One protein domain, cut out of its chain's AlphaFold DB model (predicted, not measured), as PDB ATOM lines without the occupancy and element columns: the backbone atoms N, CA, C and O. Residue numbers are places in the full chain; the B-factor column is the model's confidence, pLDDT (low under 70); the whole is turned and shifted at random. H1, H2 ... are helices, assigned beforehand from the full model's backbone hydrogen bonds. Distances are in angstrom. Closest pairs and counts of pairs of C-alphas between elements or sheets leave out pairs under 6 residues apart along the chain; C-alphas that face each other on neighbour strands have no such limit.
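This is residues 7 to 99 of the 333 residues of the protein "Hypothetical protein" of Cyclophora tenuis (UniProt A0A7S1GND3). The model has little regular structure: two helices, H1 and H2, cross nearly at right angles at one end, and one long loop-rich link joins them. The link folds into a lobe of loops about residues 33 to 55 at the other end; residues 72 to 77 stick out. The printed part has 93 residues, with H1 then H2 and no named strand; it is all helix by class, though only 27 residues are in named elements. It is compact, with a radius of gyration of the C-alphas of 13.9 A and spans of 38 by 29 by 23 A.

H1, residues 7 to 22, is 22.2 A long and begins at C-alpha 7 (-50.030, 31.172, 32.986). H2, residues 86 to 96, is 15.0 A long and ends at C-alpha 96 (-44.082, 34.535, 43.675).

H1 and H2 touch, about perpendicular at 83 degrees; their closest C-alphas, those of Val 14 and Tyr 93, are 5.8 A apart. In both, every O i to N i+4 pair is within hydrogen-bond range.

The farthest C-alphas, those of His 49 and Gln 83, are 38.6 A apart. The printed part has no cut. The 63-residue link is long. Residues 73 to 84 are under pLDDT 70.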
ATOM      1  N   GLY A   7     -51.389  31.140  33.516       90.88
ATOM      2  CA  GLY A   7     -50.030  31.172  32.986       90.88
ATOM      3  C   GLY A   7     -49.598  32.574  32.555       90.88
ATOM      4  O   GLY A   7     -48.518  33.024  32.918       90.88
ATOM      5  N   ALA A   8     -50.449  33.289  31.819       88.50
ATOM      6  CA  ALA A   8     -50.134  34.631  31.335       88.50
ATOM      7  C   ALA A   8     -50.059  35.656  32.483       88.50
ATOM      8  O   ALA A   8     -49.160  36.498  32.519       88.50
ATOM      9  N   ASP A   9     -50.940  35.535  33.477       91.19
ATOM     10  CA  ASP A   9     -50.896  36.363  34.680       91.19
ATOM     11  C   ASP A   9     -49.597  36.151  35.466       91.19
ATOM     12  O   ASP A   9     -48.961  37.125  35.873       91.19
ATOM     13  N   PHE A  10     -49.150  34.902  35.629       93.38
ATOM     14  CA  PHE A  10     -47.895  34.626  36.322       93.38
ATOM     15  C   PHE A  10     -46.646  34.956  35.504       93.38
ATOM     16  O   PHE A  10     -45.664  35.382  36.110       93.38
ATOM     17  N   ILE A  11     -46.678  34.888  34.168       90.94
ATOM     18  CA  ILE A  11     -45.605  35.454  33.332       90.94
ATOM     19  C   ILE A  11     -45.427  36.941  33.655       90.94
ATOM     20  O   ILE A  11     -44.310  37.378  33.926       90.94
ATOM     21  N   ASN A  12     -46.520  37.707  33.706       89.19
ATOM     22  CA  ASN A  12     -46.465  39.134  34.030       89.19
ATOM     23  C   ASN A  12     -45.893  39.386  35.436       89.19
ATOM     24  O   ASN A  12     -45.072  40.284  35.628       89.19
ATOM     25  N   VAL A  13     -46.294  38.576  36.422       92.00
ATOM     26  CA  VAL A  13     -45.771  38.647  37.799       92.00
ATOM     27  C   VAL A  13     -44.274  38.350  37.841       92.00
ATOM     28  O   VAL A  13     -43.514  39.100  38.457       92.00
ATOM     29  N   VAL A  14     -43.841  37.279  37.176       92.94
ATOM     30  CA  VAL A  14     -42.440  36.856  37.139       92.94
ATOM     31  C   VAL A  14     -41.585  37.890  36.417       92.94
ATOM     32  O   VAL A  14     -40.559  38.299  36.953       92.94
ATOM     33  N   TYR A  15     -42.018  38.385  35.260       90.12
ATOM     34  CA  TYR A  15     -41.289  39.411  34.513       90.12
ATOM     35  C   TYR A  15     -41.196  40.720  35.299       90.12
ATOM     36  O   TYR A  15     -40.129  41.336  35.334       90.12
ATOM     37  N   GLY A  16     -42.264  41.117  35.996       89.88
ATOM     38  CA  GLY A  16     -42.233  42.260  36.908       89.88
ATOM     39  C   GLY A  16     -41.207  42.078  38.031       89.88
ATOM     40  O   GLY A  16     -40.422  42.987  38.303       89.88
ATOM     41  N   LEU A  17     -41.159  40.895  38.653       91.94
ATOM     42  CA  LEU A  17     -40.187  40.576  39.708       91.94
ATOM     43  C   LEU A  17     -38.753  40.544  39.186       91.94
ATOM     44  O   LEU A  17     -37.856  41.054  39.851       91.94
ATOM     45  N   MET A  18     -38.528  39.987  38.001       90.88
ATOM     46  CA  MET A  18     -37.202  39.951  37.389       90.88
ATOM     47  C   MET A  18     -36.692  41.356  37.066       90.88
ATOM     48  O   MET A  18     -35.563  41.677  37.429       90.88
ATOM     49  N   ASN A  19     -37.535  42.212  36.481       88.75
ATOM     50  CA  ASN A  19     -37.215  43.626  36.274       88.75
ATOM     51  C   ASN A  19     -36.897  44.328  37.598       88.75
ATOM     52  O   ASN A  19     -35.899  45.034  37.718       88.75
ATOM     53  N   ALA A  20     -37.720  44.108  38.620       89.81
ATOM     54  CA  ALA A  20     -37.520  44.697  39.937       89.81
ATOM     55  C   ALA A  20     -36.172  44.293  40.562       89.81
ATOM     56  O   ALA A  20     -35.466  45.146  41.102       89.81
ATOM     57  N   VAL A  21     -35.779  43.020  40.442       89.88
ATOM     58  CA  VAL A  21     -34.472  42.524  40.902       89.88
ATOM     59  C   VAL A  21     -33.328  43.159  40.110       89.88
ATOM     60  O   VAL A  21     -32.393  43.673  40.723       89.88
ATOM     61  N   GLU A  22     -33.418  43.172  38.778       88.31
ATOM     62  CA  GLU A  22     -32.384  43.719  37.889       88.31
ATOM     63  C   GLU A  22     -32.124  45.207  38.173       88.31
ATOM     64  O   GLU A  22     -30.989  45.630  38.387       88.31
ATOM     65  N   PHE A  23     -33.192  46.000  38.288       88.56
ATOM     66  CA  PHE A  23     -33.101  47.440  38.537       88.56
ATOM     67  C   PHE A  23     -33.027  47.809  40.022       88.56
ATOM     68  O   PHE A  23     -33.031  48.996  40.355       88.56
ATOM     69  N   ARG A  24     -32.957  46.817  40.923       90.62
ATOM     70  CA  ARG A  24     -32.922  46.997  42.386       90.62
ATOM     71  C   ARG A  24     -34.057  47.886  42.907       90.62
ATOM     72  O   ARG A  24     -33.852  48.745  43.766       90.62
ATOM     73  N   ARG A  25     -35.264  47.690  42.380       88.44
ATOM     74  CA  ARG A  25     -36.474  48.416  42.782       88.44
ATOM     75  C   ARG A  25     -37.435  47.482  43.509       88.44
ATOM     76  O   ARG A  25     -37.530  46.311  43.154       88.44
ATOM     77  N   PRO A  26     -38.182  47.966  44.513       88.06
ATOM     78  CA  PRO A  26     -39.275  47.183  45.064       88.06
ATOM     79  C   PRO A  26     -40.386  47.037  44.019       88.06
ATOM     80  O   PRO A  26     -40.764  48.008  43.366       88.06
ATOM     81  N   LEU A  27     -40.944  45.834  43.900       88.50
ATOM     82  CA  LEU A  27     -42.136  45.589  43.094       88.50
ATOM     83  C   LEU A  27     -43.380  45.675  43.965       88.50
ATOM     84  O   LEU A  27     -43.439  44.982  44.974       88.50
ATOM     85  N   ALA A  28     -44.385  46.434  43.546       86.12
ATOM     86  CA  ALA A  28     -45.720  46.398  44.130       86.12
ATOM     87  C   ALA A  28     -46.751  46.135  43.028       86.12
ATOM     88  O   ALA A  28     -46.648  46.691  41.938       86.12
ATOM     89  N   PHE A  29     -47.732  45.282  43.315       82.81
ATOM     90  CA  PHE A  29     -48.816  44.976  42.388       82.81
ATOM     91  C   PHE A  29     -50.011  45.862  42.687       82.81
ATOM     92  O   PHE A  29     -50.425  45.968  43.839       82.81
ATOM     93  N   ALA A  30     -50.563  46.457  41.639       81.81
ATOM     94  CA  ALA A  30     -51.865  47.092  41.672       81.81
ATOM     95  C   ALA A  30     -52.813  46.328  40.743       81.81
ATOM     96  O   ALA A  30     -52.405  45.792  39.699       81.81
ATOM     97  N   LEU A  31     -54.076  46.266  41.146       82.50
ATOM     98  CA  LEU A  31     -55.167  45.946  40.240       82.50
ATOM     99  C   LEU A  31     -55.428  47.183  39.375       82.50
ATOM    100  O   LEU A  31     -55.214  48.308  39.821       82.50
ATOM    101  N   PHE A  32     -55.828  46.975  38.122       75.62
ATOM    102  CA  PHE A  32     -56.244  48.091  37.266       75.62
ATOM    103  C   PHE A  32     -57.610  48.638  37.691       75.62
ATOM    104  O   PHE A  32     -57.864  49.826  37.543       75.62
ATOM    105  N   ASP A  33     -58.453  47.759  38.229       79.19
ATOM    106  CA  ASP A  33     -59.789  48.058  38.717       79.19
ATOM    107  C   ASP A  33     -60.013  47.281  40.027       79.19
ATOM    108  O   ASP A  33     -59.999  46.042  40.045       79.19
ATOM    109  N   ASP A  34     -60.162  48.018  41.131       77.19
ATOM    110  CA  ASP A  34     -60.373  47.463  42.475       77.19
ATOM    111  C   ASP A  34     -61.764  46.805  42.619       77.19
ATOM    112  O   ASP A  34     -61.975  45.944  43.488       77.19
ATOM    113  N   ASP A  35     -62.717  47.154  41.751       80.25
ATOM    114  CA  ASP A  35     -64.067  46.606  41.786       80.25
ATOM    115  C   ASP A  35     -64.113  45.208  41.160       80.25
ATOM    116  O   ASP A  35     -64.725  44.302  41.740       80.25
ATOM    117  N   ILE A  36     -63.384  44.987  40.061       82.06
ATOM    118  CA  ILE A  36     -63.369  43.708  39.328       82.06
ATOM    119  C   ILE A  36     -62.480  42.668  40.026       82.06
ATOM    120  O   ILE A  36     -62.860  41.499  40.151       82.06
ATOM    121  N   GLY A  37     -61.314  43.078  40.531       89.19
ATOM    122  CA  GLY A  37     -60.367  42.152  41.147       89.19
ATOM    123  C   GLY A  37     -59.666  41.212  40.160       89.19
ATOM    124  O   GLY A  37     -59.906  41.203  38.954       89.19
ATOM    125  N   TRP A  38     -58.764  40.381  40.677       92.31
ATOM    126  CA  TRP A  38     -58.126  39.328  39.892       92.31
ATOM    127  C   TRP A  38     -59.095  38.159  39.653       92.31
ATOM    128  O   TRP A  38     -59.706  37.681  40.611       92.31
ATOM    129  N   HIS A  39     -59.166  37.633  38.421       89.88
ATOM    130  CA  HIS A  39     -60.088  36.561  37.990       89.88
ATOM    131  C   HIS A  39     -60.072  35.284  38.847       89.88
ATOM    132  O   HIS A  39     -61.048  34.540  38.862       89.88
ATOM    133  N   TYR A  40     -58.983  35.021  39.570       93.31
ATOM    134  CA  TYR A  40     -58.872  33.867  40.466       93.31
ATOM    135  C   TYR A  40     -59.167  34.200  41.930       93.31
ATOM    136  O   TYR A  40     -59.196  33.313  42.776       93.31
ATOM    137  N   SER A  41     -59.395  35.467  42.261       94.50
ATOM    138  CA  SER A  41     -59.711  35.940  43.611       94.50
ATOM    139  C   SER A  41     -61.163  36.385  43.776       94.50
ATOM    140  O   SER A  41     -61.633  36.429  44.909       94.50
ATOM    141  N   ALA A  42     -61.871  36.656  42.681       93.12
ATOM    142  CA  ALA A  42     -63.268  37.076  42.641       93.12
ATOM    143  C   ALA A  42     -63.960  36.497  41.395       93.12
ATOM    144  O   ALA A  42     -63.290  36.006  40.486       93.12
ATOM    145  N   VAL A  43     -65.295  36.492  41.369       89.69
ATOM    146  CA  VAL A  43     -66.066  36.040  40.204       89.69
ATOM    147  C   VAL A  43     -65.774  36.960  39.021       89.69
ATOM    148  O   VAL A  43     -65.829  38.183  39.132       89.69
ATOM    149  N   LYS A  44     -65.444  36.346  37.882       86.12
ATOM    150  CA  LYS A  44     -65.124  37.043  36.632       86.12
ATOM    151  C   LYS A  44     -66.288  37.944  36.209       86.12
ATOM    152  O   LYS A  44     -67.435  37.502  36.182       86.12
ATOM    153  N   GLY A  45     -65.973  39.185  35.847       81.88
ATOM    154  CA  GLY A  45     -66.929  40.176  35.350       81.88
ATOM    155  C   GLY A  45     -67.489  41.115  36.421       81.88
ATOM    156  O   GLY A  45     -67.445  42.321  36.214       81.88
ATOM    157  N   ASP A  46     -67.986  40.595  37.549       86.44
ATOM    158  CA  ASP A  46     -68.657  41.418  38.576       86.44
ATOM    159  C   ASP A  46     -67.888  41.555  39.900       86.44
ATOM    160  O   ASP A  46     -68.317  42.290  40.791       86.44
ATOM    161  N   GLY A  47     -66.771  40.841  40.064       86.56
ATOM    162  CA  GLY A  47     -65.959  40.890  41.280       86.56
ATOM    163  C   GLY A  47     -66.666  40.346  42.531       86.56
ATOM    164  O   GLY A  47     -66.169  40.518  43.652       86.56
ATOM    165  N   SER A  48     -67.821  39.689  42.374       89.38
ATOM    166  CA  SER A  48     -68.595  39.114  43.473       89.38
ATOM    167  C   SER A  48     -67.919  37.866  44.050       89.38
ATOM    168  O   SER A  48     -66.975  37.316  43.483       89.38
ATOM    169  N   HIS A  49     -68.386  37.408  45.217       91.44
ATOM    170  CA  HIS A  49     -67.869  36.206  45.895       91.44
ATOM    171  C   HIS A  49     -66.336  36.181  46.016       91.44
ATOM    172  O   HIS A  49     -65.687  35.146  45.835       91.44
ATOM    173  N   ALA A  50     -65.759  37.345  46.318       94.19
ATOM    174  CA  ALA A  50     -64.333  37.486  46.522       94.19
ATOM    175  C   ALA A  50     -63.839  36.549  47.632       94.19
ATOM    176  O   ALA A  50     -64.440  36.424  48.699       94.19
ATOM    177  N   THR A  51     -62.699  35.912  47.392       95.56
ATOM    178  CA  THR A  51     -62.052  35.007  48.346       95.56
ATOM    179  C   THR A  51     -61.482  35.767  49.538       95.56
ATOM    180  O   THR A  51     -61.412  35.230  50.642       95.56
ATOM    181  N   CYS A  52     -61.079  37.021  49.328       95.06
ATOM    182  CA  CYS A  52     -60.673  37.930  50.386       95.06
ATOM    183  C   CYS A  52     -60.967  39.390  49.994       95.06
ATOM    184  O   CYS A  52     -61.108  39.673  48.803       95.06
ATOM    185  N   PRO A  53     -60.996  40.337  50.957       94.12
ATOM    186  CA  PRO A  53     -61.315  41.740  50.676       94.12
ATOM    187  C   PRO A  53     -60.408  42.418  49.643       94.12
ATOM    188  O   PRO A  53     -60.849  43.333  48.962       94.12
ATOM    189  N   LYS A  54     -59.149  41.975  49.517       92.06
ATOM    190  CA  LYS A  54     -58.172  42.579  48.602       92.06
ATOM    191  C   LYS A  54     -58.352  42.194  47.135       92.06
ATOM    192  O   LYS A  54     -57.796  42.873  46.286       92.06
ATOM    193  N   LYS A  55     -59.063  41.095  46.846       93.75
ATOM    194  CA  LYS A  55     -59.298  40.601  45.478       93.75
ATOM    195  C   LYS A  55     -58.028  40.529  44.599       93.75
ATOM    196  O   LYS A  55     -58.071  40.806  43.403       93.75
ATOM    197  N   ASP A  56     -56.886  40.160  45.176       92.81
ATOM    198  CA  ASP A  56     -55.598  40.087  44.478       92.81
ATOM    199  C   ASP A  56     -54.859  38.763  44.766       92.81
ATOM    200  O   ASP A  56     -55.370  37.857  45.437       92.81
ATOM    201  N   LEU A  57     -53.622  38.640  44.268       94.00
ATOM    202  CA  LEU A  57     -52.741  37.490  44.530       94.00
ATOM    203  C   LEU A  57     -52.542  37.228  46.033       94.00
ATOM    204  O   LEU A  57     -52.367  36.081  46.453       94.00
ATOM    205  N   SER A  58     -52.589  38.278  46.861       94.50
ATOM    206  CA  SER A  58     -52.382  38.187  48.306       94.50
ATOM    207  C   SER A  58     -53.570  37.579  49.052       94.50
ATOM    208  O   SER A  58     -53.464  37.343  50.254       94.50
ATOM    209  N   CYS A  59     -54.667  37.245  48.364       95.94
ATOM    210  CA  CYS A  59     -55.662  36.332  48.918       95.94
ATOM    211  C   CYS A  59     -55.079  34.925  49.139       95.94
ATOM    212  O   CYS A  59     -55.496  34.243  50.071       95.94
ATOM    213  N   TYR A  60     -54.104  34.495  48.329       97.94
ATOM    214  CA  TYR A  60     -53.615  33.108  48.273       97.94
ATOM    215  C   TYR A  60     -52.137  32.959  48.621       97.94
ATOM    216  O   TYR A  60     -51.734  31.961  49.233       97.94
ATOM    217  N   PHE A  61     -51.340  33.955  48.249       97.75
ATOM    218  CA  PHE A  61     -49.888  33.913  48.326       97.75
ATOM    219  C   PHE A  61     -49.348  34.928  49.324       97.75
ATOM    220  O   PHE A  61     -49.952  35.972  49.584       97.75
ATOM    221  N   LEU A  62     -48.184  34.612  49.889       96.62
ATOM    222  CA  LEU A  62     -47.466  35.530  50.759       96.62
ATOM    223  C   LEU A  62     -47.135  36.826  49.997       96.62
ATOM    224  O   LEU A  62     -46.781  36.756  48.818       96.62
ATOM    225  N   PRO A  63     -47.184  38.000  50.654       93.56
ATOM    226  CA  PRO A  63     -46.836  39.260  50.013       93.56
ATOM    227  C   PRO A  63     -45.437  39.212  49.392       93.56
ATOM    228  O   PRO A  63     -44.472  38.765  50.019       93.56
ATOM    229  N   LEU A  64     -45.327  39.696  48.156       91.31
ATOM    230  CA  LEU A  64     -44.062  39.719  47.410       91.31
ATOM    231  C   LEU A  64     -43.112  40.799  47.920       91.31
ATOM    232  O   LEU A  64     -41.893  40.626  47.880       91.31
ATOM    233  N   THR A  65     -43.692  41.869  48.458       89.25
ATOM    234  CA  THR A  65     -43.021  43.002  49.083       89.25
ATOM    235  C   THR A  65     -43.806  43.471  50.310       89.25
ATOM    236  O   THR A  65     -44.970  43.113  50.493       89.25
ATOM    237  N   ARG A  66     -43.182  44.328  51.124       88.88
ATOM    238  CA  ARG A  66     -43.860  45.142  52.150       88.88
ATOM    239  C   ARG A  66     -44.207  46.552  51.657       88.88
ATOM    240  O   ARG A  66     -44.824  47.312  52.393       88.88
ATOM    241  N   CYS A  67     -43.786  46.915  50.447       87.75
ATOM    242  CA  CYS A  67     -44.050  48.226  49.867       87.75
ATOM    243  C   CYS A  67     -45.511  48.354  49.424       87.75
ATOM    244  O   CYS A  67     -46.100  47.409  48.900       87.75
ATOM    245  N   THR A  68     -46.080  49.543  49.598       85.50
ATOM    246  CA  THR A  68     -47.405  49.884  49.076       85.50
ATOM    247  C   THR A  68     -47.315  50.252  47.592       85.50
ATOM    248  O   THR A  68     -46.345  50.911  47.205       85.50
ATOM    249  N   PRO A  69     -48.308  49.889  46.762       84.06
ATOM    250  CA  PRO A  69     -48.383  50.362  45.384       84.06
ATOM    251  C   PRO A  69     -48.387  51.892  45.315       84.06
ATOM    252  O   PRO A  69     -48.979  52.564  46.164       84.06
ATOM    253  N   ARG A  70     -47.714  52.452  44.306       81.56
ATOM    254  CA  ARG A  70     -47.771  53.891  44.025       81.56
ATOM    255  C   ARG A  70     -49.112  54.196  43.350       81.56
ATOM    256  O   ARG A  70     -49.504  53.466  42.450       81.56
ATOM    257  N   LYS A  71     -49.798  55.261  43.781       75.94
ATOM    258  CA  LYS A  71     -51.103  55.668  43.219       75.94
ATOM    259  C   LYS A  71     -51.011  56.220  41.793       75.94
ATOM    260  O   LYS A  71     -51.978  56.151  41.052       75.94
ATOM    261  N   GLU A  72     -49.857  56.770  41.427       73.06
ATOM    262  CA  GLU A  72     -49.619  57.376  40.119       73.06
ATOM    263  C   GLU A  72     -48.654  56.507  39.316       73.06
ATOM    264  O   GLU A  72     -47.506  56.282  39.724       73.06
ATOM    265  N   GLN A  73     -49.134  56.019  38.173       65.00
ATOM    266  CA  GLN A  73     -48.312  55.349  37.181       65.00
ATOM    267  C   GLN A  73     -47.528  56.418  36.418       65.00
ATOM    268  O   GLN A  73     -48.068  57.123  35.575       65.00
ATOM    269  N   THR A  74     -46.246  56.579  36.740       63.56
ATOM    270  CA  THR A  74     -45.337  57.313  35.857       63.56
ATOM    271  C   THR A  74     -44.870  56.336  34.793       63.56
ATOM    272  O   THR A  74     -44.146  55.393  35.137       63.56
ATOM    273  N   ASP A  75     -45.301  56.538  33.546       54.81
ATOM    274  CA  ASP A  75     -44.810  55.771  32.402       54.81
ATOM    275  C   ASP A  75     -43.290  55.851  32.391       54.81
ATOM    276  O   ASP A  75     -42.674  56.898  32.192       54.81
ATOM    277  N   THR A  76     -42.680  54.728  32.733       60.38
ATOM    278  CA  THR A  76     -41.245  54.544  32.651       60.38
ATOM    279  C   THR A  76     -41.075  53.372  31.719       60.38
ATOM    280  O   THR A  76     -41.538  52.274  32.026       60.38
ATOM    281  N   ASP A  77     -40.470  53.635  30.563       61.81
ATOM    282  CA  ASP A  77     -40.069  52.595  29.627       61.81
ATOM    283  C   ASP A  77     -39.107  51.661  30.358       61.81
ATOM    284  O   ASP A  77     -37.941  51.985  30.602       61.81
ATOM    285  N   TYR A  78     -39.615  50.505  30.779       60.84
ATOM    286  CA  TYR A  78     -38.763  49.442  31.274       60.84
ATOM    287  C   TYR A  78     -38.109  48.778  30.064       60.84
ATOM    288  O   TYR A  78     -38.814  48.421  29.114       60.84
ATOM    289  N   PRO A  79     -36.778  48.590  30.074       66.88
ATOM    290  CA  PRO A  79     -36.113  47.818  29.041       66.88
ATOM    291  C   PRO A  79     -36.790  46.457  28.923       66.88
ATOM    292  O   PRO A  79     -36.998  45.767  29.921       66.88
ATOM    293  N   ASN A  80     -37.147  46.077  27.700       65.31
ATOM    294  CA  ASN A  80     -37.733  44.773  27.455       65.31
ATOM    295  C   ASN A  80     -36.675  43.708  27.786       65.31
ATOM    296  O   ASN A  80     -35.696  43.553  27.049       65.31
ATOM    297  N   ILE A  81     -36.835  43.007  28.914       66.06
ATOM    298  CA  ILE A  81     -35.995  41.855  29.255       66.06
ATOM    299  C   ILE A  81     -36.383  40.735  28.291       66.06
ATOM    300  O   ILE A  81     -37.265  39.924  28.556       66.06
ATOM    301  N   THR A  82     -35.721  40.717  27.141       61.44
ATOM    302  CA  THR A  82     -35.965  39.757  26.059       61.44
ATOM    303  C   THR A  82     -35.364  38.383  26.343       61.44
ATOM    304  O   THR A  82     -35.684  37.424  25.644       61.44
ATOM    305  N   GLN A  83     -34.529  38.251  27.381       64.75
ATOM    306  CA  GLN A  83     -33.843  37.004  27.702       64.75
ATOM    307  C   GLN A  83     -34.057  36.606  29.164       64.75
ATOM    308  O   GLN A  83     -33.272  36.911  30.062       64.75
ATOM    309  N   VAL A  84     -35.161  35.905  29.405       62.81
ATOM    310  CA  VAL A  84     -35.413  35.235  30.678       62.81
ATOM    311  C   VAL A  84     -34.828  33.831  30.602       62.81
ATOM    312  O   VAL A  84     -35.299  32.991  29.841       62.81
ATOM    313  N   PHE A  85     -33.777  33.577  31.383       76.12
ATOM    314  CA  PHE A  85     -33.272  32.219  31.577       76.12
ATOM    315  C   PHE A  85     -34.319  31.389  32.329       76.12
ATOM    316  O   PHE A  85     -34.802  31.818  33.380       76.12
ATOM    317  N   GLU A  86     -34.634  30.196  31.821       81.00
ATOM    318  CA  GLU A  86     -35.653  29.294  32.386       81.00
ATOM    319  C   GLU A  86     -35.416  29.010  33.883       81.00
ATOM    320  O   GLU A  86     -36.348  29.023  34.685       81.00
ATOM    321  N   GLU A  87     -34.156  28.858  34.302       84.44
ATOM    322  CA  GLU A  87     -33.795  28.656  35.712       84.44
ATOM    323  C   GLU A  87     -34.209  29.838  36.603       84.44
ATOM    324  O   GLU A  87     -34.740  29.650  37.703       84.44
ATOM    325  N   ARG A  88     -34.013  31.073  36.119       89.19
ATOM    326  CA  ARG A  88     -34.442  32.279  36.839       89.19
ATOM    327  C   ARG A  88     -35.961  32.359  36.893       89.19
ATOM    328  O   ARG A  88     -36.493  32.708  37.947       89.19
ATOM    329  N   TYR A  89     -36.644  32.007  35.802       91.25
ATOM    330  CA  TYR A  89     -38.104  31.971  35.765       91.25
ATOM    331  C   TYR A  89     -38.651  31.075  36.877       91.25
ATOM    332  O   TYR A  89     -39.454  31.531  37.685       91.25
ATOM    333  N   VAL A  90     -38.162  29.835  36.977       91.81
ATOM    334  CA  VAL A  90     -38.638  28.865  37.973       91.81
ATOM    335  C   VAL A  90     -38.416  29.362  39.405       91.81
ATOM    336  O   VAL A  90     -39.329  29.300  40.231       91.81
ATOM    337  N   ALA A  91     -37.232  29.898  39.714       93.81
ATOM    338  CA  ALA A  91     -36.938  30.419  41.049       93.81
ATOM    339  C   ALA A  91     -37.851  31.600  41.426       93.81
ATOM    340  O   ALA A  91     -38.394  31.646  42.535       93.81
ATOM    341  N   VAL A  92     -38.057  32.538  40.498       94.88
ATOM    342  CA  VAL A  92     -38.909  33.715  40.712       94.88
ATOM    343  C   VAL A  92     -40.383  33.321  40.791       94.88
ATOM    344  O   VAL A  92     -41.089  33.815  41.670       94.88
ATOM    345  N   TYR A  93     -40.842  32.391  39.953       95.25
ATOM    346  CA  TYR A  93     -42.195  31.838  40.010       95.25
ATOM    347  C   TYR A  93     -42.463  31.167  41.361       95.25
ATOM    348  O   TYR A  93     -43.464  31.469  42.011       95.25
ATOM    349  N   ASN A  94     -41.540  30.330  41.846       95.25
ATOM    350  CA  ASN A  94     -41.654  29.675  43.152       95.25
ATOM    351  C   ASN A  94     -41.670  30.690  44.306       95.25
ATOM    352  O   ASN A  94     -42.416  30.518  45.271       95.25
ATOM    353  N   TYR A  95     -40.887  31.771  44.217       96.00
ATOM    354  CA  TYR A  95     -40.952  32.876  45.176       96.00
ATOM    355  C   TYR A  95     -42.306  33.602  45.116       96.00
ATOM    356  O   TYR A  95     -42.882  33.926  46.162       96.00
ATOM    357  N   ALA A  96     -42.827  33.832  43.909       95.75
ATOM    358  CA  ALA A  96     -44.082  34.535  43.675       95.75
ATOM    359  C   ALA A  96     -45.310  33.761  44.172       95.75
ATOM    360  O   ALA A  96     -46.270  34.342  44.673       95.75
ATOM    361  N   THR A  97     -45.259  32.437  44.070       96.81
ATOM    362  CA  THR A  97     -46.381  31.533  44.345       96.81
ATOM    363  C   THR A  97     -46.312  30.881  45.721       96.81
ATOM    364  O   THR A  97     -47.004  29.896  45.961       96.81
ATOM    365  N   ARG A  98     -45.526  31.420  46.670       97.50
ATOM    366  CA  ARG A  98     -45.449  30.894  48.048       97.50
ATOM    367  C   ARG A  98     -46.830  30.954  48.713       97.50
ATOM    368  O   ARG A  98     -47.264  32.043  49.090       97.50
ATOM    369  N   PRO A  99     -47.517  29.818  48.919       98.19
ATOM    370  CA  PRO A  99     -48.904  29.843  49.368       98.19
ATOM    371  C   PRO A  99     -48.988  30.037  50.883       98.19
ATOM    372  O   PRO A  99     -48.125  29.536  51.619       98.19
TER     373      PRO A  99